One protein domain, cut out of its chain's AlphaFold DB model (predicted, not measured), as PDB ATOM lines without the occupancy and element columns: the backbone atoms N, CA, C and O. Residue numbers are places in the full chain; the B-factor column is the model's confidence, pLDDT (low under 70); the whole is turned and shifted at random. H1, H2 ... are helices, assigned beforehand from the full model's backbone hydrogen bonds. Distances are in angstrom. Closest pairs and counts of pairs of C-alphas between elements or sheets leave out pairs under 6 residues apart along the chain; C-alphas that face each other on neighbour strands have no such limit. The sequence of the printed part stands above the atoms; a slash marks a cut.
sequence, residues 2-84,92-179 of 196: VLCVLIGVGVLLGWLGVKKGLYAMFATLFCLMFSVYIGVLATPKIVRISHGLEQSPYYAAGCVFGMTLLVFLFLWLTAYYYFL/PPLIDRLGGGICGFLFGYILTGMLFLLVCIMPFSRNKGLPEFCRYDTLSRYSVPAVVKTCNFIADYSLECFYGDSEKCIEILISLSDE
ATOM      1  N   VAL A   2      99.366  -8.004  29.357       71.00
ATOM      2  CA  VAL A   2      98.928  -6.589  29.214       71.00
ATOM      3  C   VAL A   2      99.625  -5.872  28.047       71.00
ATOM      4  O   VAL A   2      98.974  -5.234  27.229       71.00
ATOM      5  N   LEU A   3     100.938  -6.080  27.897       72.75
ATOM      6  CA  LEU A   3     101.726  -5.572  26.767       72.75
ATOM      7  C   LEU A   3     101.243  -6.130  25.412       72.75
ATOM      8  O   LEU A   3     101.223  -5.413  24.421       72.75
ATOM      9  N   CYS A   4     100.783  -7.384  25.373       78.94
ATOM     10  CA  CYS A   4     100.229  -8.004  24.166       78.94
ATOM     11  C   CYS A   4      98.868  -7.406  23.796       78.94
ATOM     12  O   CYS A   4      98.591  -7.241  22.617       78.94
ATOM     13  N   VAL A   5      98.040  -7.055  24.789       79.19
ATOM     14  CA  VAL A   5      96.774  -6.340  24.564       79.19
ATOM     15  C   VAL A   5      97.052  -4.932  24.040       79.19
ATOM     16  O   VAL A   5      96.472  -4.538  23.039       79.19
ATOM     17  N   LEU A   6      97.998  -4.214  24.653       78.19
ATOM     18  CA  LEU A   6      98.450  -2.892  24.204       78.19
ATOM     19  C   LEU A   6      98.950  -2.912  22.757       78.19
ATOM     20  O   LEU A   6      98.508  -2.110  21.938       78.19
ATOM     21  N   ILE A   7      99.833  -3.858  22.428       81.94
ATOM     22  CA  ILE A   7     100.349  -4.024  21.067       81.94
ATOM     23  C   ILE A   7      99.226  -4.462  20.123       81.94
ATOM     24  O   ILE A   7      99.126  -3.924  19.029       81.94
ATOM     25  N   GLY A   8      98.356  -5.389  20.530       85.88
ATOM     26  CA  GLY A   8      97.254  -5.878  19.701       85.88
ATOM     27  C   GLY A   8      96.256  -4.779  19.339       85.88
ATOM     28  O   GLY A   8      95.945  -4.591  18.166       85.88
ATOM     29  N   VAL A   9      95.809  -4.002  20.329       85.88
ATOM     30  CA  VAL A   9      94.913  -2.853  20.128       85.88
ATOM     31  C   VAL A   9      95.604  -1.764  19.304       85.88
ATOM     32  O   VAL A   9      95.002  -1.233  18.371       85.88
ATOM     33  N   GLY A  10      96.882  -1.484  19.582       83.00
ATOM     34  CA  GLY A  10      97.690  -0.556  18.794       83.00
ATOM     35  C   GLY A  10      97.810  -0.980  17.329       83.00
ATOM     36  O   GLY A  10      97.610  -0.162  16.441       83.00
ATOM     37  N   VAL A  11      98.077  -2.257  17.045       86.88
ATOM     38  CA  VAL A  11      98.187  -2.780  15.674       86.88
ATOM     39  C   VAL A  11      96.838  -2.741  14.956       86.88
ATOM     40  O   VAL A  11      96.789  -2.348  13.793       86.88
ATOM     41  N   LEU A  12      95.738  -3.085  15.634       88.50
ATOM     42  CA  LEU A  12      94.388  -2.997  15.064       88.50
ATOM     43  C   LEU A  12      94.027  -1.556  14.680       88.50
ATOM     44  O   LEU A  12      93.542  -1.307  13.576       88.50
ATOM     45  N   LEU A  13      94.296  -0.597  15.567       84.75
ATOM     46  CA  LEU A  13      94.036   0.821  15.310       84.75
ATOM     47  C   LEU A  13      95.020   1.421  14.300       84.75
ATOM     48  O   LEU A  13      94.619   2.241  13.477       84.75
ATOM     49  N   GLY A  14      96.269   0.959  14.284       81.81
ATOM     50  CA  GLY A  14      97.245   1.273  13.245       81.81
ATOM     51  C   GLY A  14      96.776   0.796  11.873       81.81
ATOM     52  O   GLY A  14      96.793   1.564  10.917       81.81
ATOM     53  N   TRP A  15      96.245  -0.424  11.772       87.00
ATOM     54  CA  TRP A  15      95.672  -0.938  10.527       87.00
ATOM     55  C   TRP A  15      94.492  -0.089  10.040       87.00
ATOM     56  O   TRP A  15      94.367   0.188   8.845       87.00
ATOM     57  N   LEU A  16      93.627   0.353  10.957       82.12
ATOM     58  CA  LEU A  16      92.553   1.296  10.634       82.12
ATOM     59  C   LEU A  16      93.108   2.654  10.183       82.12
ATOM     60  O   LEU A  16      92.551   3.263   9.272       82.12
ATOM     61  N   GLY A  17      94.227   3.091  10.760       78.44
ATOM     62  CA  GLY A  17      94.897   4.330  10.391       78.44
ATOM     63  C   GLY A  17      95.522   4.319   9.001       78.44
ATOM     64  O   GLY A  17      95.408   5.305   8.280       78.44
ATOM     65  N   VAL A  18      96.066   3.179   8.563       82.62
ATOM     66  CA  VAL A  18      96.582   3.002   7.191       82.62
ATOM     67  C   VAL A  18      95.497   3.261   6.136       82.62
ATOM     68  O   VAL A  18      95.806   3.714   5.039       82.62
ATOM     69  N   LYS A  19      94.225   2.978   6.450       79.94
ATOM     70  CA  LYS A  19      93.099   3.189   5.524       79.94
ATOM     71  C   LYS A  19      92.553   4.617   5.524       79.94
ATOM     72  O   LYS A  19      91.934   5.002   4.542       79.94
ATOM     73  N   LYS A  20      92.717   5.349   6.629       77.75
ATOM     74  CA  LYS A  20      92.177   6.705   6.812       77.75
ATOM     75  C   LYS A  20      93.124   7.812   6.349       77.75
ATOM     76  O   LYS A  20      92.648   8.910   6.109       77.75
ATOM     77  N   GLY A  21      94.418   7.518   6.258       80.94
ATOM     78  CA  GLY A  21      95.448   8.483   5.880       80.94
ATOM     79  C   GLY A  21      96.117   9.162   7.077       80.94
ATOM     80  O   GLY A  21      95.618   9.140   8.208       80.94
ATOM     81  N   LEU A  22      97.292   9.738   6.834       82.69
ATOM     82  CA  LEU A  22      98.148  10.388   7.823       82.69
ATOM     83  C   LEU A  22      97.456  11.611   8.406       82.69
ATOM     84  O   LEU A  22      97.424  11.749   9.625       82.69
ATOM     85  N   TYR A  23      96.915  12.484   7.557       81.69
ATOM     86  CA  TYR A  23      96.385  13.774   7.993       81.69
ATOM     87  C   TYR A  23      95.205  13.606   8.958       81.69
ATOM     88  O   TYR A  23      95.230  14.114  10.083       81.69
ATOM     89  N   ALA A  24      94.231  12.779   8.575       82.88
ATOM     90  CA  ALA A  24      93.084  12.444   9.408       82.88
ATOM     91  C   ALA A  24      93.500  11.791  10.739       82.88
ATOM     92  O   ALA A  24      93.023  12.170  11.816       82.88
ATOM     93  N   MET A  25      94.412  10.814  10.698       85.12
ATOM     94  CA  MET A  25      94.844  10.104  11.908       85.12
ATOM     95  C   MET A  25      95.717  10.969  12.818       85.12
ATOM     96  O   MET A  25      95.611  10.868  14.036       85.12
ATOM     97  N   PHE A  26      96.525  11.862  12.257       86.75
ATOM     98  CA  PHE A  26      97.307  12.825  13.021       86.75
ATOM     99  C   PHE A  26      96.404  13.841  13.731       86.75
ATOM    100  O   PHE A  26      96.556  14.057  14.932       86.75
ATOM    101  N   ALA A  27      95.409  14.401  13.036       86.75
ATOM    102  CA  ALA A  27      94.448  15.326  13.637       86.75
ATOM    103  C   ALA A  27      93.662  14.661  14.781       86.75
ATOM    104  O   ALA A  27      93.532  15.226  15.869       86.75
ATOM    105  N   THR A  28      93.183  13.430  14.571       86.75
ATOM    106  CA  THR A  28      92.482  12.663  15.618       86.75
ATOM    107  C   THR A  28      93.377  12.293  16.801       86.75
ATOM    108  O   THR A  28      92.927  12.385  17.943       86.75
ATOM    109  N   LEU A  29      94.643  11.934  16.558       88.44
ATOM    110  CA  LEU A  29      95.646  11.718  17.601       88.44
ATOM    111  C   LEU A  29      95.849  12.983  18.437       88.44
ATOM    112  O   LEU A  29      95.803  12.922  19.663       88.44
ATOM    113  N   PHE A  30      96.013  14.129  17.783       87.88
ATOM    114  CA  PHE A  30      96.206  15.407  18.456       87.88
ATOM    115  C   PHE A  30      94.987  15.796  19.306       87.88
ATOM    116  O   PHE A  30      95.135  16.145  20.477       87.88
ATOM    117  N   CYS A  31      93.773  15.630  18.766       89.75
ATOM    118  CA  CYS A  31      92.526  15.835  19.511       89.75
ATOM    119  C   CYS A  31      92.437  14.920  20.742       89.75
ATOM    120  O   CYS A  31      91.992  15.358  21.803       89.75
ATOM    121  N   LEU A  32      92.871  13.658  20.622       88.50
ATOM    122  CA  LEU A  32      92.922  12.730  21.751       88.50
ATOM    123  C   LEU A  32      93.885  13.232  22.828       88.50
ATOM    124  O   LEU A  32      93.494  13.296  23.989       88.50
ATOM    125  N   MET A  33      95.111  13.613  22.462       87.62
ATOM    126  CA  MET A  33      96.112  14.082  23.427       87.62
ATOM    127  C   MET A  33      95.632  15.323  24.192       87.62
ATOM    128  O   MET A  33      95.724  15.352  25.419       87.62
ATOM    129  N   PHE A  34      95.053  16.304  23.492       87.19
ATOM    130  CA  PHE A  34      94.457  17.489  24.119       87.19
ATOM    131  C   PHE A  34      93.309  17.136  25.055       87.19
ATOM    132  O   PHE A  34      93.217  17.658  26.164       87.19
ATOM    133  N   SER A  35      92.442  16.227  24.621       88.56
ATOM    134  CA  SER A  35      91.312  15.819  25.434       88.56
ATOM    135  C   SER A  35      91.734  15.108  26.719       88.56
ATOM    136  O   SER A  35      91.192  15.377  27.788       88.56
ATOM    137  N   VAL A  36      92.738  14.235  26.628       85.69
ATOM    138  CA  VAL A  36      93.332  13.557  27.784       85.69
ATOM    139  C   VAL A  36      93.933  14.571  28.753       85.69
ATOM    140  O   VAL A  36      93.653  14.510  29.947       85.69
ATOM    141  N   TYR A  37      94.707  15.525  28.239       84.44
ATOM    142  CA  TYR A  37      95.314  16.587  29.037       84.44
ATOM    143  C   TYR A  37      94.260  17.400  29.803       84.44
ATOM    144  O   TYR A  37      94.321  17.509  31.029       84.44
ATOM    145  N   ILE A  38      93.238  17.897  29.098       83.50
ATOM    146  CA  ILE A  38      92.154  18.683  29.700       83.50
ATOM    147  C   ILE A  38      91.339  17.827  30.674       83.50
ATOM    148  O   ILE A  38      91.044  18.279  31.776       83.50
ATOM    149  N   GLY A  39      90.995  16.591  30.309       82.94
ATOM    150  CA  GLY A  39      90.219  15.686  31.155       82.94
ATOM    151  C   GLY A  39      90.916  15.379  32.481       82.94
ATOM    152  O   GLY A  39      90.295  15.477  33.540       82.94
ATOM    153  N   VAL A  40      92.217  15.077  32.445       79.88
ATOM    154  CA  VAL A  40      93.010  14.771  33.646       79.88
ATOM    155  C   VAL A  40      93.173  16.002  34.544       79.88
ATOM    156  O   VAL A  40      92.979  15.885  35.753       79.88
ATOM    157  N   LEU A  41      93.456  17.183  33.986       79.62
ATOM    158  CA  LEU A  41      93.643  18.421  34.762       79.62
ATOM    159  C   LEU A  41      92.332  19.039  35.269       79.62
ATOM    160  O   LEU A  41      92.307  19.672  36.327       79.62
ATOM    161  N   ALA A  42      91.230  18.875  34.533       78.75
ATOM    162  CA  ALA A  42      89.927  19.406  34.926       78.75
ATOM    163  C   ALA A  42      89.286  18.583  36.048       78.75
ATOM    164  O   ALA A  42      88.649  19.152  36.935       78.75
ATOM    165  N   THR A  43      89.478  17.261  36.056       75.12
ATOM    166  CA  THR A  43      88.859  16.360  37.042       75.12
ATOM    167  C   THR A  43      89.100  16.768  38.500       75.12
ATOM    168  O   THR A  43      88.111  16.924  39.215       75.12
ATOM    169  N   PRO A  44      90.335  16.997  38.989       69.31
ATOM    170  CA  PRO A  44      90.544  17.354  40.393       69.31
ATOM    171  C   PRO A  44      89.918  18.707  40.759       69.31
ATOM    172  O   PRO A  44      89.541  18.912  41.910       69.31
ATOM    173  N   LYS A  45      89.750  19.623  39.793       73.88
ATOM    174  CA  LYS A  45      89.027  20.886  40.007       73.88
ATOM    175  C   LYS A  45      87.520  20.658  40.118       73.88
ATOM    176  O   LYS A  45      86.888  21.247  40.984       73.88
ATOM    177  N   ILE A  46      86.960  19.790  39.276       72.50
ATOM    178  CA  ILE A  46      85.527  19.454  39.266       72.50
ATOM    179  C   ILE A  46      85.139  18.698  40.539       72.50
ATOM    180  O   ILE A  46      84.151  19.053  41.178       72.50
ATOM    181  N   VAL A  47      85.942  17.710  40.944       70.38
ATOM    182  CA  VAL A  47      85.692  16.914  42.154       70.38
ATOM    183  C   VAL A  47      85.681  17.804  43.400       70.38
ATOM    184  O   VAL A  47      84.785  17.656  44.217       70.38
ATOM    185  N   ARG A  48      86.577  18.800  43.499       68.44
ATOM    186  CA  ARG A  48      86.601  19.777  44.610       68.44
ATOM    187  C   ARG A  48      85.411  20.742  44.654       68.44
ATOM    188  O   ARG A  48      85.199  21.406  45.661       68.44
ATOM    189  N   ILE A  49      84.679  20.902  43.552       70.88
ATOM    190  CA  ILE A  49      83.511  21.796  43.484       70.88
ATOM    191  C   ILE A  49      82.237  21.053  43.916       70.88
ATOM    192  O   ILE A  49      81.298  21.671  44.423       70.88
ATOM    193  N   SER A  50      82.187  19.728  43.753       60.16
ATOM    194  CA  SER A  50      81.031  18.917  44.138       60.16
ATOM    195  C   SER A  50      81.044  18.581  45.634       60.16
ATOM    196  O   SER A  50      81.511  17.512  46.029       60.16
ATOM    197  N   HIS A  51      80.482  19.449  46.478       53.88
ATOM    198  CA  HIS A  51      80.239  19.113  47.886       53.88
ATOM    199  C   HIS A  51      79.376  17.838  47.999       53.88
ATOM    200  O   HIS A  51      78.227  17.817  47.559       53.88
ATOM    201  N   GLY A  52      79.934  16.775  48.595       59.59
ATOM    202  CA  GLY A  52      79.230  15.524  48.923       59.59
ATOM    203  C   GLY A  52      79.575  14.295  48.069       59.59
ATOM    204  O   GLY A  52      79.245  13.182  48.471       59.59
ATOM    205  N   LEU A  53      80.265  14.457  46.934       60.00
ATOM    206  CA  LEU A  53      80.697  13.351  46.052       60.00
ATOM    207  C   LEU A  53      82.225  13.199  45.966       60.00
ATOM    208  O   LEU A  53      82.714  12.313  45.265       60.00
ATOM    209  N   GLU A  54      82.965  14.020  46.715       58.19
ATOM    210  CA  GLU A  54      84.433  14.116  46.678       58.19
ATOM    211  C   GLU A  54      85.143  12.789  46.984       58.19
ATOM    212  O   GLU A  54      86.237  12.549  46.484       58.19
ATOM    213  N   GLN A  55      84.502  11.910  47.759       59.81
ATOM    214  CA  GLN A  55      85.060  10.628  48.198       59.81
ATOM    215  C   GLN A  55      84.636   9.429  47.338       59.81
ATOM    216  O   GLN A  55      85.041   8.307  47.625       59.81
ATOM    217  N   SER A  56      83.806   9.614  46.303       65.88
ATOM    218  CA  SER A  56      83.385   8.493  45.452       65.88
ATOM    219  C   SER A  56      84.378   8.284  44.300       65.88
ATOM    220  O   SER A  56      84.363   9.053  43.332       65.88
ATOM    221  N   PRO A  57      85.201   7.219  44.315       66.50
ATOM    222  CA  PRO A  57      86.163   6.957  43.242       66.50
ATOM    223  C   PRO A  57      85.473   6.653  41.899       66.50
ATOM    224  O   PRO A  57      86.035   6.902  40.833       66.50
ATOM    225  N   TYR A  58      84.218   6.187  41.927       70.81
ATOM    226  CA  TYR A  58      83.393   6.024  40.726       70.81
ATOM    227  C   TYR A  58      83.003   7.367  40.098       70.81
ATOM    228  O   TYR A  58      82.979   7.482  38.873       70.81
ATOM    229  N   TYR A  59      82.733   8.386  40.920       74.19
ATOM    230  CA  TYR A  59      82.424   9.731  40.439       74.19
ATOM    231  C   TYR A  59      83.659  10.392  39.817       74.19
ATOM    232  O   TYR A  59      83.561  10.959  38.730       74.19
ATOM    233  N   ALA A  60      84.831  10.237  40.441       71.06
ATOM    234  CA  ALA A  60      86.096  10.725  39.895       71.06
ATOM    235  C   ALA A  60      86.430  10.064  38.545       71.06
ATOM    236  O   ALA A  60      86.662  10.769  37.563       71.06
ATOM    237  N   ALA A  61      86.371   8.727  38.454       75.44
ATOM    238  CA  ALA A  61      86.595   8.006  37.196       75.44
ATOM    239  C   ALA A  61      85.591   8.414  36.103       75.44
ATOM    240  O   ALA A  61      85.974   8.637  34.951       75.44
ATOM    241  N   GLY A  62      84.313   8.555  36.470       78.25
ATOM    242  CA  GLY A  62      83.259   9.027  35.574       78.25
ATOM    243  C   GLY A  62      83.499  10.453  35.076       78.25
ATOM    244  O   GLY A  62      83.300  10.717  33.893       78.25
ATOM    245  N   CYS A  63      83.992  11.352  35.932       80.25
ATOM    246  CA  CYS A  63      84.344  12.718  35.550       80.25
ATOM    247  C   CYS A  63      85.527  12.756  34.577       80.25
ATOM    248  O   CYS A  63      85.416  13.415  33.545       80.25
ATOM    249  N   VAL A  64      86.615  12.012  34.834       81.25
ATOM    250  CA  VAL A  64      87.753  11.927  33.892       81.25
ATOM    251  C   VAL A  64      87.274  11.449  32.536       81.25
ATOM    252  O   VAL A  64      87.575  12.066  31.514       81.25
ATOM    253  N   PHE A  65      86.520  10.349  32.521       85.62
ATOM    254  CA  PHE A  65      86.045   9.749  31.286       85.62
ATOM    255  C   PHE A  65      85.075  10.662  30.550       85.62
ATOM    256  O   PHE A  65      85.241  10.884  29.357       85.62
ATOM    257  N   GLY A  66      84.098  11.226  31.261       85.31
ATOM    258  CA  GLY A  66      83.102  12.129  30.701       85.31
ATOM    259  C   GLY A  66      83.739  13.378  30.105       85.31
ATOM    260  O   GLY A  66      83.456  13.709  28.957       85.31
ATOM    261  N   MET A  67      84.656  14.023  30.831       85.06
ATOM    262  CA  MET A  67      85.361  15.211  30.344       85.06
ATOM    263  C   MET A  67      86.258  14.888  29.151       85.06
ATOM    264  O   MET A  67      86.199  15.582  28.138       85.06
ATOM    265  N   THR A  68      87.027  13.798  29.227       84.81
ATOM    266  CA  THR A  68      87.874  13.346  28.112       84.81
ATOM    267  C   THR A  68      87.029  12.964  26.892       84.81
ATOM    268  O   THR A  68      87.413  13.201  25.753       84.81
ATOM    269  N   LEU A  69      85.853  12.370  27.067       89.38
ATOM    270  CA  LEU A  69      85.011  11.990  25.937       89.38
ATOM    271  C   LEU A  69      84.326  13.212  25.315       89.38
ATOM    272  O   LEU A  69      84.300  13.340  24.093       89.38
ATOM    273  N   LEU A  70      83.827  14.132  26.141       89.81
ATOM    274  CA  LEU A  70      83.166  15.358  25.696       89.81
ATOM    275  C   LEU A  70      84.133  16.252  24.917       89.81
ATOM    276  O   LEU A  70      83.836  16.637  23.786       89.81
ATOM    277  N   VAL A  71      85.308  16.534  25.485       89.50
ATOM    278  CA  VAL A  71      86.331  17.363  24.832       89.50
ATOM    279  C   VAL A  71      86.842  16.684  23.562       89.50
ATOM    280  O   VAL A  71      86.998  17.348  22.539       89.50
ATOM    281  N   PHE A  72      87.019  15.359  23.579       90.19
ATOM    282  CA  PHE A  72      87.449  14.618  22.396       90.19
ATOM    283  C   PHE A  72      86.417  14.710  21.277       90.19
ATOM    284  O   PHE A  72      86.791  15.032  20.157       90.19
ATOM    285  N   LEU A  73      85.132  14.468  21.558       90.88
ATOM    286  CA  LEU A  73      84.074  14.561  20.550       90.88
ATOM    287  C   LEU A  73      83.945  15.974  19.993       90.88
ATOM    288  O   LEU A  73      83.784  16.135  18.787       90.88
ATOM    289  N   PHE A  74      84.046  16.992  20.848       91.69
ATOM    290  CA  PHE A  74      83.984  18.384  20.424       91.69
ATOM    291  C   PHE A  74      85.148  18.748  19.492       91.69
ATOM    292  O   PHE A  74      84.928  19.267  18.394       91.69
ATOM    293  N   LEU A  75      86.384  18.425  19.892       88.12
ATOM    294  CA  LEU A  75      87.579  18.667  19.082       88.12
ATOM    295  C   LEU A  75      87.568  17.836  17.801       88.12
ATOM    296  O   LEU A  75      87.873  18.358  16.737       88.12
ATOM    297  N   TRP A  76      87.162  16.570  17.883       88.50
ATOM    298  CA  TRP A  76      87.082  15.674  16.739       88.50
ATOM    299  C   TRP A  76      86.039  16.135  15.721       88.50
ATOM    300  O   TRP A  76      86.333  16.157  14.531       88.50
ATOM    301  N   LEU A  77      84.848  16.546  16.166       88.69
ATOM    302  CA  LEU A  77      83.798  17.054  15.282       88.69
ATOM    303  C   LEU A  77      84.233  18.356  14.601       88.69
ATOM    304  O   LEU A  77      84.026  18.528  13.402       88.69
ATOM    305  N   THR A  78      84.883  19.243  15.358       87.44
ATOM    306  CA  THR A  78      85.455  20.487  14.833       87.44
ATOM    307  C   THR A  78      86.552  20.176  13.813       87.44
ATOM    308  O   THR A  78      86.508  20.669  12.690       87.44
ATOM    309  N   ALA A  79      87.488  19.285  14.146       85.25
ATOM    310  CA  ALA A  79      88.543  18.859  13.236       85.25
ATOM    311  C   ALA A  79      87.978  18.212  11.965       85.25
ATOM    312  O   ALA A  79      88.436  18.491  10.860       85.25
ATOM    313  N   TYR A  80      86.935  17.396  12.108       83.94
ATOM    314  CA  TYR A  80      86.279  16.752  10.983       83.94
ATOM    315  C   TYR A  80      85.626  17.770  10.042       83.94
ATOM    316  O   TYR A  80      85.819  17.707   8.833       83.94
ATOM    317  N   TYR A  81      84.884  18.729  10.599       84.06
ATOM    318  CA  TYR A  81      84.144  19.709   9.809       84.06
ATOM    319  C   TYR A  81      85.049  20.738   9.122       84.06
ATOM    320  O   TYR A  81      84.776  21.101   7.981       84.06
ATOM    321  N   TYR A  82      86.099  21.204   9.806       79.81
ATOM    322  CA  TYR A  82      86.970  22.272   9.308       79.81
ATOM    323  C   TYR A  82      88.185  21.776   8.515       79.81
ATOM    324  O   TYR A  82      88.634  22.494   7.629       79.81
ATOM    325  N   PHE A  83      88.728  20.594   8.828       73.62
ATOM    326  CA  PHE A  83      89.990  20.127   8.242       73.62
ATOM    327  C   PHE A  83      89.846  18.878   7.365       73.62
ATOM    328  O   PHE A  83      90.453  18.830   6.305       73.62
ATOM    329  N   LEU A  84      89.054  17.876   7.771       71.25
ATOM    330  CA  LEU A  84      88.942  16.607   7.016       71.25
ATOM    331  C   LEU A  84      87.873  16.634   5.916       71.25
ATOM    332  O   LEU A  84      87.798  15.711   5.108       71.25
ATOM    333  N   PRO A  92     102.170  12.000  -0.816       82.00
ATOM    334  CA  PRO A  92     102.312  10.796  -1.616       82.00
ATOM    335  C   PRO A  92     101.743   9.588  -0.850       82.00
ATOM    336  O   PRO A  92     101.955   9.463   0.363       82.00
ATOM    337  N   PRO A  93     101.094   8.638  -1.549       79.19
ATOM    338  CA  PRO A  93     100.286   7.578  -0.937       79.19
ATOM    339  C   PRO A  93     101.086   6.649  -0.016       79.19
ATOM    340  O   PRO A  93     100.523   5.988   0.853       79.19
ATOM    341  N   LEU A  94     102.408   6.586  -0.197       81.44
ATOM    342  CA  LEU A  94     103.291   5.830   0.682       81.44
ATOM    343  C   LEU A  94     103.407   6.483   2.065       81.44
ATOM    344  O   LEU A  94     103.267   5.794   3.070       81.44
ATOM    345  N   ILE A  95     103.634   7.800   2.117       83.06
ATOM    346  CA  ILE A  95     103.786   8.548   3.374       83.06
ATOM    347  C   ILE A  95     102.444   8.642   4.089       83.06
ATOM    348  O   ILE A  95     102.388   8.466   5.303       83.06
ATOM    349  N   ASP A  96     101.369   8.840   3.333       83.56
ATOM    350  CA  ASP A  96     100.025   8.934   3.886       83.56
ATOM    351  C   ASP A  96      99.602   7.638   4.607       83.56
ATOM    352  O   ASP A  96      99.193   7.650   5.770       83.56
ATOM    353  N   ARG A  97      99.840   6.480   3.983       83.31
ATOM    354  CA  ARG A  97      99.549   5.169   4.584       83.31
ATOM    355  C   ARG A  97     100.442   4.843   5.773       83.31
ATOM    356  O   ARG A  97      99.958   4.368   6.801       83.31
ATOM    357  N   LEU A  98     101.750   5.056   5.634       87.50
ATOM    358  CA  LEU A  98     102.733   4.678   6.653       87.50
ATOM    359  C   LEU A  98     102.609   5.594   7.877       87.50
ATOM    360  O   LEU A  98     102.567   5.125   9.015       87.50
ATOM    361  N   GLY A  99     102.433   6.889   7.630       83.62
ATOM    362  CA  GLY A  99     102.152   7.899   8.634       83.62
ATOM    363  C   GLY A  99     100.817   7.683   9.347       83.62
ATOM    364  O   GLY A  99     100.773   7.724  10.578       83.62
ATOM    365  N   GLY A 100      99.749   7.370   8.606       85.25
ATOM    366  CA  GLY A 100      98.445   7.022   9.176       85.25
ATOM    367  C   GLY A 100      98.504   5.777  10.060       85.25
ATOM    368  O   GLY A 100      97.911   5.753  11.138       85.25
ATOM    369  N   GLY A 101      99.290   4.773   9.660       86.75
ATOM    370  CA  GLY A 101      99.541   3.578  10.463       86.75
ATOM    371  C   GLY A 101     100.259   3.871  11.781       86.75
ATOM    372  O   GLY A 101      99.810   3.420  12.836       86.75
ATOM    373  N   ILE A 102     101.333   4.665  11.740       88.62
ATOM    374  CA  ILE A 102     102.082   5.073  12.940       88.62
ATOM    375  C   ILE A 102     101.190   5.904  13.871       88.62
ATOM    376  O   ILE A 102     101.107   5.608  15.063       88.62
ATOM    377  N   CYS A 103     100.476   6.899  13.335       87.69
ATOM    378  CA  CYS A 103      99.572   7.735  14.128       87.69
ATOM    379  C   CYS A 103      98.437   6.910  14.745       87.69
ATOM    380  O   CYS A 103      98.119   7.089  15.917       87.69
ATOM    381  N   GLY A 104      97.870   5.955  13.999       86.44
ATOM    382  CA  GLY A 104      96.852   5.036  14.508       86.44
ATOM    383  C   GLY A 104      97.367   4.103  15.603       86.44
ATOM    384  O   GLY A 104      96.660   3.854  16.581       86.44
ATOM    385  N   PHE A 105      98.613   3.634  15.491       88.31
ATOM    386  CA  PHE A 105      99.252   2.843  16.540       88.31
ATOM    387  C   PHE A 105      99.452   3.663  17.819       88.31
ATOM    388  O   PHE A 105      99.078   3.207  18.902       88.31
ATOM    389  N   LEU A 106      99.978   4.889  17.700       87.06
ATOM    390  CA  LEU A 106     100.127   5.805  18.836       87.06
ATOM    391  C   LEU A 106      98.771   6.134  19.470       87.06
ATOM    392  O   LEU A 106      98.648   6.110  20.692       87.06
ATOM    393  N   PHE A 107      97.747   6.380  18.652       88.50
ATOM    394  CA  PHE A 107      96.388   6.642  19.121       88.50
ATOM    395  C   PHE A 107      95.876   5.475  19.963       88.50
ATOM    396  O   PHE A 107      95.408   5.672  21.083       88.50
ATOM    397  N   GLY A 108      96.028   4.246  19.465       84.25
ATOM    398  CA  GLY A 108      95.641   3.047  20.201       84.25
ATOM    399  C   GLY A 108      96.431   2.836  21.486       84.25
ATOM    400  O   GLY A 108      95.849   2.450  22.501       84.25
ATOM    401  N   TYR A 109      97.728   3.138  21.475       85.25
ATOM    402  CA  TYR A 109      98.576   3.069  22.661       85.25
ATOM    403  C   TYR A 109      98.108   4.040  23.754       85.25
ATOM    404  O   TYR A 109      97.899   3.625  24.896       85.25
ATOM    405  N   ILE A 110      97.872   5.308  23.399       84.31
ATOM    406  CA  ILE A 110      97.411   6.348  24.332       84.31
ATOM    407  C   ILE A 110      96.000   6.030  24.837       84.31
ATOM    408  O   ILE A 110      95.755   6.084  26.042       84.31
ATOM    409  N   LEU A 111      95.087   5.638  23.945       86.06
ATOM    410  CA  LEU A 111      93.714   5.288  24.302       86.06
ATOM    411  C   LEU A 111      93.673   4.100  25.273       86.06
ATOM    412  O   LEU A 111      92.968   4.143  26.279       86.06
ATOM    413  N   THR A 112      94.467   3.059  25.014       83.62
ATOM    414  CA  THR A 112      94.551   1.888  25.898       83.62
ATOM    415  C   THR A 112      95.175   2.254  27.245       83.62
ATOM    416  O   THR A 112      94.677   1.826  28.284       83.62
ATOM    417  N   GLY A 113      96.220   3.090  27.248       81.88
ATOM    418  CA  GLY A 113      96.822   3.623  28.472       81.88
ATOM    419  C   GLY A 113      95.822   4.410  29.320       81.88
ATOM    420  O   GLY A 113      95.740   4.191  30.527       81.88
ATOM    421  N   MET A 114      94.999   5.249  28.688       82.38
ATOM    422  CA  MET A 114      93.922   5.985  29.354       82.38
ATOM    423  C   MET A 114      92.838   5.075  29.916       82.38
ATOM    424  O   MET A 114      92.435   5.248  31.062       82.38
ATOM    425  N   LEU A 115      92.386   4.081  29.148       82.88
ATOM    426  CA  LEU A 115      91.407   3.105  29.629       82.88
ATOM    427  C   LEU A 115      91.944   2.331  30.839       82.88
ATOM    428  O   LEU A 115      91.222   2.140  31.812       82.88
ATOM    429  N   PHE A 116      93.221   1.944  30.824       81.00
ATOM    430  CA  PHE A 116      93.858   1.313  31.980       81.00
ATOM    431  C   PHE A 116      93.995   2.259  33.172       81.00
ATOM    432  O   PHE A 116      93.784   1.823  34.300       81.00
ATOM    433  N   LEU A 117      94.286   3.543  32.956       77.38
ATOM    434  CA  LEU A 117      94.283   4.535  34.034       77.38
ATOM    435  C   LEU A 117      92.884   4.667  34.652       77.38
ATOM    436  O   LEU A 117      92.742   4.673  35.870       77.38
ATOM    437  N   LEU A 118      91.841   4.672  33.824       78.31
ATOM    438  CA  LEU A 118      90.451   4.710  34.270       78.31
ATOM    439  C   LEU A 118      90.076   3.486  35.119       78.31
ATOM    440  O   LEU A 118      89.408   3.608  36.145       78.31
ATOM    441  N   VAL A 119      90.540   2.303  34.704       75.44
ATOM    442  CA  VAL A 119      90.376   1.058  35.464       75.44
ATOM    443  C   VAL A 119      91.146   1.113  36.783       75.44
ATOM    444  O   VAL A 119      90.608   0.658  37.787       75.44
ATOM    445  N   CYS A 120      92.343   1.711  36.819       71.81
ATOM    446  CA  CYS A 120      93.093   1.929  38.060       71.81
ATOM    447  C   CYS A 120      92.359   2.841  39.054       71.81
ATOM    448  O   CYS A 120      92.442   2.588  40.252       71.81
ATOM    449  N   ILE A 121      91.649   3.869  38.575       69.94
ATOM    450  CA  ILE A 121      90.876   4.775  39.442       69.94
ATOM    451  C   ILE A 121      89.633   4.065  40.008       69.94
ATOM    452  O   ILE A 121      89.197   4.341  41.126       69.94
ATOM    453  N   MET A 122      89.045   3.116  39.276       70.38
ATOM    454  CA  MET A 122      87.899   2.362  39.785       70.38
ATOM    455  C   MET A 122      88.324   1.364  40.881       70.38
ATOM    456  O   MET A 122      89.191   0.517  40.645       70.38
ATOM    457  N   PRO A 123      87.653   1.345  42.053       59.97
ATOM    458  CA  PRO A 123      88.033   0.478  43.177       59.97
ATOM    459  C   PRO A 123      87.878  -1.019  42.850       59.97
ATOM    460  O   PRO A 123      88.450  -1.876  43.523       59.97
ATOM    461  N   PHE A 124      87.164  -1.348  41.767       62.44
ATOM    462  CA  PHE A 124      87.019  -2.707  41.252       62.44
ATOM    463  C   PHE A 124      88.362  -3.354  40.869       62.44
ATOM    464  O   PHE A 124      88.527  -4.551  41.089       62.44
ATOM    465  N   SER A 125      89.353  -2.586  40.391       57.09
ATOM    466  CA  SER A 125      90.678  -3.108  39.989       57.09
ATOM    467  C   SER A 125      91.494  -3.710  41.148       57.09
ATOM    468  O   SER A 125      92.464  -4.439  40.922       57.09
ATOM    469  N   ARG A 126      91.089  -3.460  42.400       58.69
ATOM    470  CA  ARG A 126      91.760  -3.966  43.611       58.69
ATOM    471  C   ARG A 126      91.106  -5.211  44.198       58.69
ATOM    472  O   ARG A 126      91.607  -5.763  45.178       58.69
ATOM    473  N   ASN A 127      90.009  -5.681  43.605       59.12
ATOM    474  CA  ASN A 127      89.337  -6.878  44.080       59.12
ATOM    475  C   ASN A 127      90.167  -8.125  43.718       59.12
ATOM    476  O   ASN A 127      90.481  -8.360  42.551       59.12
ATOM    477  N   LYS A 128      90.523  -8.944  44.718       54.12
ATOM    478  CA  LYS A 128      91.460 -10.085  44.581       54.12
ATOM    479  C   LYS A 128      90.981 -11.201  43.636       54.12
ATOM    480  O   LYS A 128      91.760 -12.090  43.315       54.12
ATOM    481  N   GLY A 129      89.715 -11.167  43.216       56.31
ATOM    482  CA  GLY A 129      89.123 -12.121  42.274       56.31
ATOM    483  C   GLY A 129      89.336 -11.777  40.800       56.31
ATOM    484  O   GLY A 129      88.904 -12.542  39.941       56.31
ATOM    485  N   LEU A 130      89.966 -10.638  40.487       60.69
ATOM    486  CA  LEU A 130      90.232 -10.281  39.104       60.69
ATOM    487  C   LEU A 130      91.477 -10.988  38.561       60.69
ATOM    488  O   LEU A 130      92.478 -11.139  39.264       60.69
ATOM    489  N   PRO A 131      91.432 -11.395  37.286       63.72
ATOM    490  CA  PRO A 131      92.579 -11.971  36.609       63.72
ATOM    491  C   PRO A 131      93.760 -10.994  36.626       63.72
ATOM    492  O   PRO A 131      93.593  -9.775  36.608       63.72
ATOM    493  N   GLU A 132      94.975 -11.541  36.627       61.28
ATOM    494  CA  GLU A 132      96.243 -10.815  36.805       61.28
ATOM    495  C   GLU A 132      96.445  -9.648  35.813       61.28
ATOM    496  O   GLU A 132      97.200  -8.714  36.080       61.28
ATOM    497  N   PHE A 133      95.713  -9.659  34.692       62.47
ATOM    498  CA  PHE A 133      95.695  -8.584  33.703       62.47
ATOM    499  C   PHE A 133      94.941  -7.324  34.133       62.47
ATOM    500  O   PHE A 133      95.167  -6.305  33.501       62.47
ATOM    501  N   CYS A 134      94.056  -7.391  35.134       60.78
ATOM    502  CA  CYS A 134      93.278  -6.272  35.687       60.78
ATOM    503  C   CYS A 134      93.810  -5.798  37.047       60.78
ATOM    504  O   CYS A 134      93.225  -4.898  37.657       60.78
ATOM    505  N   ARG A 135      94.911  -6.395  37.529       67.75
ATOM    506  CA  ARG A 135      95.548  -5.983  38.780       67.75
ATOM    507  C   ARG A 135      96.119  -4.582  38.648       67.75
ATOM    508  O   ARG A 135      96.943  -4.314  37.771       67.75
ATOM    509  N   TYR A 136      95.742  -3.750  39.606       68.38
ATOM    510  CA  TYR A 136      96.216  -2.386  39.771       68.38
ATOM    511  C   TYR A 136      97.744  -2.231  39.600       68.38
ATOM    512  O   TYR A 136      98.172  -1.363  38.844       68.38
ATOM    513  N   ASP A 137      98.557  -3.104  40.216       68.12
ATOM    514  CA  ASP A 137     100.034  -3.045  40.151       68.12
ATOM    515  C   ASP A 137     100.583  -3.105  38.719       68.12
ATOM    516  O   ASP A 137     101.552  -2.428  38.367       68.12
ATOM    517  N   THR A 138      99.972  -3.950  37.887       70.69
ATOM    518  CA  THR A 138     100.404  -4.142  36.505       70.69
ATOM    519  C   THR A 138      99.892  -3.003  35.637       70.69
ATOM    520  O   THR A 138     100.647  -2.509  34.809       70.69
ATOM    521  N   LEU A 139      98.642  -2.557  35.818       71.94
ATOM    522  CA  LEU A 139      98.078  -1.468  35.015       71.94
ATOM    523  C   LEU A 139      98.768  -0.131  35.291       71.94
ATOM    524  O   LEU A 139      99.153   0.534  34.332       71.94
ATOM    525  N   SER A 140      98.968   0.239  36.561       71.44
ATOM    526  CA  SER A 140      99.526   1.543  36.949       71.44
ATOM    527  C   SER A 140     100.932   1.754  36.387       71.44
ATOM    528  O   SER A 140     101.245   2.828  35.874       71.44
ATOM    529  N   ARG A 141     101.753   0.695  36.360       76.31
ATOM    530  CA  ARG A 141     103.100   0.713  35.770       76.31
ATOM    531  C   ARG A 141     103.131   1.088  34.290       76.31
ATOM    532  O   ARG A 141     104.148   1.608  33.840       76.31
ATOM    533  N   TYR A 142     102.072   0.803  33.532       73.69
ATOM    534  CA  TYR A 142     102.007   1.115  32.100       73.69
ATOM    535  C   TYR A 142     101.148   2.346  31.803       73.69
ATOM    536  O   TYR A 142     101.501   3.130  30.925       73.69
ATOM    537  N   SER A 143     100.037   2.530  32.520       78.19
ATOM    538  CA  SER A 143      99.073   3.600  32.264       78.19
ATOM    539  C   SER A 143      99.584   4.965  32.720       78.19
ATOM    540  O   SER A 143      99.550   5.916  31.941       78.19
ATOM    541  N   VAL A 144     100.144   5.054  33.930       78.88
ATOM    542  CA  VAL A 144     100.656   6.307  34.506       78.88
ATOM    543  C   VAL A 144     101.729   6.945  33.622       78.88
ATOM    544  O   VAL A 144     101.525   8.082  33.199       78.88
ATOM    545  N   PRO A 145     102.831   6.265  33.240       78.62
ATOM    546  CA  PRO A 145     103.851   6.904  32.412       78.62
ATOM    547  C   PRO A 145     103.347   7.255  31.006       78.62
ATOM    548  O   PRO A 145     103.814   8.236  30.433       78.62
ATOM    549  N   ALA A 146     102.403   6.495  30.439       79.00
ATOM    550  CA  ALA A 146     101.828   6.800  29.128       79.00
ATOM    551  C   ALA A 146     100.997   8.093  29.161       79.00
ATOM    552  O   ALA A 146     101.152   8.959  28.295       79.00
ATOM    553  N   VAL A 147     100.155   8.253  30.186       79.81
ATOM    554  CA  VAL A 147      99.309   9.440  30.354       79.81
ATOM    555  C   VAL A 147     100.135  10.651  30.785       79.81
ATOM    556  O   VAL A 147      99.967  11.718  30.202       79.81
ATOM    557  N   VAL A 148     101.095  10.491  31.705       81.56
ATOM    558  CA  VAL A 148     102.024  11.563  32.107       81.56
ATOM    559  C   VAL A 148     102.832  12.064  30.913       81.56
ATOM    560  O   VAL A 148     102.882  13.268  30.683       81.56
ATOM    561  N   LYS A 149     103.417  11.171  30.101       82.31
ATOM    562  CA  LYS A 149     104.157  11.580  28.894       82.31
ATOM    563  C   LYS A 149     103.271  12.321  27.901       82.31
ATOM    564  O   LYS A 149     103.710  13.312  27.332       82.31
ATOM    565  N   THR A 150     102.035  11.859  27.714       80.62
ATOM    566  CA  THR A 150     101.059  12.523  26.840       80.62
ATOM    567  C   THR A 150     100.738  13.926  27.348       80.62
ATOM    568  O   THR A 150     100.781  14.883  26.579       80.62
ATOM    569  N   CYS A 151     100.481  14.068  28.650       80.25
ATOM    570  CA  CYS A 151     100.175  15.356  29.265       80.25
ATOM    571  C   CYS A 151     101.379  16.304  29.244       80.25
ATOM    572  O   CYS A 151     101.213  17.475  28.930       80.25
ATOM    573  N   ASN A 152     102.587  15.805  29.516       81.38
ATOM    574  CA  ASN A 152     103.813  16.603  29.468       81.38
ATOM    575  C   ASN A 152     104.142  17.054  28.041       81.38
ATOM    576  O   ASN A 152     104.575  18.183  27.861       81.38
ATOM    577  N   PHE A 153     103.892  16.216  27.029       82.12
ATOM    578  CA  PHE A 153     104.060  16.610  25.628       82.12
ATOM    579  C   PHE A 153     103.127  17.766  25.247       82.12
ATOM    580  O   PHE A 153     103.553  18.718  24.600       82.12
ATOM    581  N   ILE A 154     101.861  17.709  25.675       81.94
ATOM    582  CA  ILE A 154     100.912  18.803  25.439       81.94
ATOM    583  C   ILE A 154     101.260  20.039  26.267       81.94
ATOM    584  O   ILE A 154     101.172  21.137  25.737       81.94
ATOM    585  N   ALA A 155     101.701  19.886  27.516       77.75
ATOM    586  CA  ALA A 155     102.141  21.010  28.344       77.75
ATOM    587  C   ALA A 155     103.337  21.748  27.718       77.75
ATOM    588  O   ALA A 155     103.332  22.974  27.656       77.75
ATOM    589  N   ASP A 156     104.316  21.005  27.193       78.44
ATOM    590  CA  ASP A 156     105.471  21.567  26.484       78.44
ATOM    591  C   ASP A 156     105.033  22.310  25.210       78.44
ATOM    592  O   ASP A 156     105.451  23.438  24.953       78.44
ATOM    593  N   TYR A 157     104.089  21.731  24.459       77.50
ATOM    594  CA  TYR A 157     103.515  22.370  23.273       77.50
ATOM    595  C   TYR A 157     102.649  23.601  23.599       77.50
ATOM    596  O   TYR A 157     102.604  24.554  22.824       77.50
ATOM    597  N   SER A 158     101.961  23.597  24.743       69.62
ATOM    598  CA  SER A 158     101.052  24.662  25.175       69.62
ATOM    599  C   SER A 158     101.784  25.882  25.746       69.62
ATOM    600  O   SER A 158     101.125  26.879  26.033       69.62
ATOM    601  N   LEU A 159     103.115  25.828  25.931       64.56
ATOM    602  CA  LEU A 159     103.973  26.871  26.538       64.56
ATOM    603  C   LEU A 159     103.582  27.305  27.969       64.56
ATOM    604  O   LEU A 159     104.338  28.019  28.630       64.56
ATOM    605  N   GLU A 160     102.442  26.853  28.487       57.75
ATOM    606  CA  GLU A 160     102.071  26.948  29.890       57.75
ATOM    607  C   GLU A 160     102.838  25.873  30.667       57.75
ATOM    608  O   GLU A 160     102.555  24.676  30.597       57.75
ATOM    609  N   CYS A 161     103.858  26.312  31.401       49.22
ATOM    610  CA  CYS A 161     104.791  25.463  32.135       49.22
ATOM    611  C   CYS A 161     104.140  24.824  33.386       49.22
ATOM    612  O   CYS A 161     104.538  25.089  34.518       49.22
ATOM    613  N   PHE A 162     103.135  23.959  33.208       56.66
ATOM    614  CA  PHE A 162     102.517  23.146  34.270       56.66
ATOM    615  C   PHE A 162     103.366  21.904  34.610       56.66
ATOM    616  O   PHE A 162     102.862  20.783  34.728       56.66
ATOM    617  N   TYR A 163     104.684  22.083  34.740       50.03
ATOM    618  CA  TYR A 163     105.616  21.000  35.051       50.03
ATOM    619  C   TYR A 163     105.274  20.381  36.420       50.03
ATOM    620  O   TYR A 163     105.353  21.039  37.457       50.03
ATOM    621  N   GLY A 164     104.874  19.105  36.420       56.06
ATOM    622  CA  GLY A 164     104.564  18.329  37.629       56.06
ATOM    623  C   GLY A 164     103.110  18.384  38.117       56.06
ATOM    624  O   GLY A 164     102.779  17.684  39.072       56.06
ATOM    625  N   ASP A 165     102.220  19.154  37.481       66.50
ATOM    626  CA  ASP A 165     100.803  19.200  37.885       66.50
ATOM    627  C   ASP A 165     100.041  17.949  37.416       66.50
ATOM    628  O   ASP A 165      99.214  17.406  38.142       66.50
ATOM    629  N   SER A 166     100.395  17.411  36.243       63.78
ATOM    630  CA  SER A 166      99.831  16.164  35.704       63.78
ATOM    631  C   SER A 166     100.122  14.955  36.600       63.78
ATOM    632  O   SER A 166      99.240  14.136  36.839       63.78
ATOM    633  N   GLU A 167     101.350  14.855  37.119       70.12
ATOM    634  CA  GLU A 167     101.764  13.775  38.026       70.12
ATOM    635  C   GLU A 167     101.020  13.869  39.358       70.12
ATOM    636  O   GLU A 167     100.432  12.881  39.791       70.12
ATOM    637  N   LYS A 168     100.939  15.073  39.943       70.12
ATOM    638  CA  LYS A 168     100.163  15.329  41.165       70.12
ATOM    639  C   LYS A 168      98.679  15.050  40.977       70.12
ATOM    640  O   LYS A 168      98.056  14.478  41.861       70.12
ATOM    641  N   CYS A 169      98.096  15.428  39.840       69.56
ATOM    642  CA  CYS A 169      96.699  15.130  39.545       69.56
ATOM    643  C   CYS A 169      96.484  13.618  39.475       69.56
ATOM    644  O   CYS A 169      95.605  13.103  40.155       69.56
ATOM    645  N   ILE A 170      97.311  12.890  38.723       70.69
ATOM    646  CA  ILE A 170      97.195  11.430  38.611       70.69
ATOM    647  C   ILE A 170      97.403  10.751  39.972       70.69
ATOM    648  O   ILE A 170      96.653   9.834  40.303       70.69
ATOM    649  N   GLU A 171      98.347  11.224  40.785       75.81
ATOM    650  CA  GLU A 171      98.565  10.739  42.151       75.81
ATOM    651  C   GLU A 171      97.356  11.011  43.056       75.81
ATOM    652  O   GLU A 171      96.901  10.104  43.748       75.81
ATOM    653  N   ILE A 172      96.758  12.207  42.988       69.88
ATOM    654  CA  ILE A 172      95.517  12.535  43.706       69.88
ATOM    655  C   ILE A 172      94.387  11.598  43.265       69.88
ATOM    656  O   ILE A 172      93.703  11.030  44.114       69.88
ATOM    657  N   LEU A 173      94.211  11.385  41.958       69.25
ATOM    658  CA  LEU A 173      93.178  10.494  41.424       69.25
ATOM    659  C   LEU A 173      93.365   9.040  41.864       69.25
ATOM    660  O   LEU A 173      92.381   8.363  42.144       69.25
ATOM    661  N   ILE A 174      94.608   8.572  41.945       70.75
ATOM    662  CA  ILE A 174      94.946   7.246  42.464       70.75
ATOM    663  C   ILE A 174      94.699   7.172  43.978       70.75
ATOM    664  O   ILE A 174      94.131   6.193  44.458       70.75
ATOM    665  N   SER A 175      95.078   8.210  44.728       68.19
ATOM    666  CA  SER A 175      94.913   8.261  46.185       68.19
ATOM    667  C   SER A 175      93.441   8.309  46.619       68.19
ATOM    668  O   SER A 175      93.080   7.752  47.651       68.19
ATOM    669  N   LEU A 176      92.559   8.883  45.794       64.38
ATOM    670  CA  LEU A 176      91.106   8.848  46.005       64.38
ATOM    671  C   LEU A 176      90.541   7.420  45.908       64.38
ATOM    672  O   LEU A 176      89.520   7.106  46.513       64.38
ATOM    673  N   SER A 177      91.223   6.530  45.188       60.69
ATOM    674  CA  SER A 177      90.909   5.098  45.121       60.69
ATOM    675  C   SER A 177      91.531   4.289  46.275       60.69
ATOM    676  O   SER A 177      91.210   3.105  46.431       60.69
ATOM    677  N   ASP A 178      92.426   4.902  47.066       58.31
ATOM    678  CA  ASP A 178      93.068   4.367  48.280       58.31
ATOM    679  C   ASP A 178      92.266   4.570  49.570       58.31
ATOM    680  O   ASP A 178      92.578   3.922  50.569       58.31
ATOM    681  N   GLU A 179      91.173   5.336  49.545       51.12
ATOM    682  CA  GLU A 179      90.219   5.435  50.660       51.12
ATOM    683  C   GLU A 179      88.968   4.532  50.500       51.12
ATOM    684  O   GLU A 179      87.848   5.026  50.611       51.12
TER     685      GLU A 179
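What this domain is: This is residues 2 to 84 and 92 to 179 of the 196 residues of an uncharacterized protein of Planctomycetes bacterium (UniProt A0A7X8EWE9). Long helices H2, H3 and H4 form an up-and-down bundle, each running against the one before it; H3 meets H4 toward one end. H1 crosses H4 on the side away from H3, while H6 crosses H4 and H2, with H7 folded back on it. The printed part has 171 residues with seven named helices, H1 to H7 in order, and no named strand: all helix. It is compact, radius of gyration of the C-alphas 16.7 A, spanning 54 by 36 by 26 A.

How they stand to each other: H4, residues 93 to 121, is the hub, touching five helices. H1, residues 2 to 20, touches it at a steep tilt of 38 degrees; the closest C-alphas, Gly 14 and Gly 104, are 4.0 A apart. H2, residues 22 to 47, touches H4 at 18 degrees, a shallow tilt, closest at C-alphas Leu 22 and Gly 100, 3.6 A. H3, residues 57 to 84, makes a hairpin with H2, closest at C-alphas Gly 39 and Thr 68, 4.5 A. H6, residues 136 to 157, touches H4 at a steep 55 degrees, closest at C-alphas Gly 113 and Ser 143, 4.4 A. H7, residues 165 to 175, makes a hairpin with H6, closest at C-alphas Val 148 and Ser 166, 6.2 A. H5, residues 123 to 126, touches no helix. Every O i to N i+4 pair is within hydrogen-bond range in H3, H4 and H7; H1 has 14 of 15, H2 20 of 22, H6 14 of 18, and H5 is too short.

Where its parts are: H4 measures 41.6 A, H3 37.6 A, H2 37.1 A, H6 30.6 A and H1 26.9 A. H1 begins at C-alpha 2 (98.928, -6.589, 29.214); H7 ends at C-alpha 175 (94.913, 8.261, 46.185).

The domain as a whole: Residues 85 to 91 are not printed; C-alphas 84 and 92 are 16.9 A apart. No link printed whole is long. Residues 123 to 137 and 158 to 166 are among those under pLDDT 70.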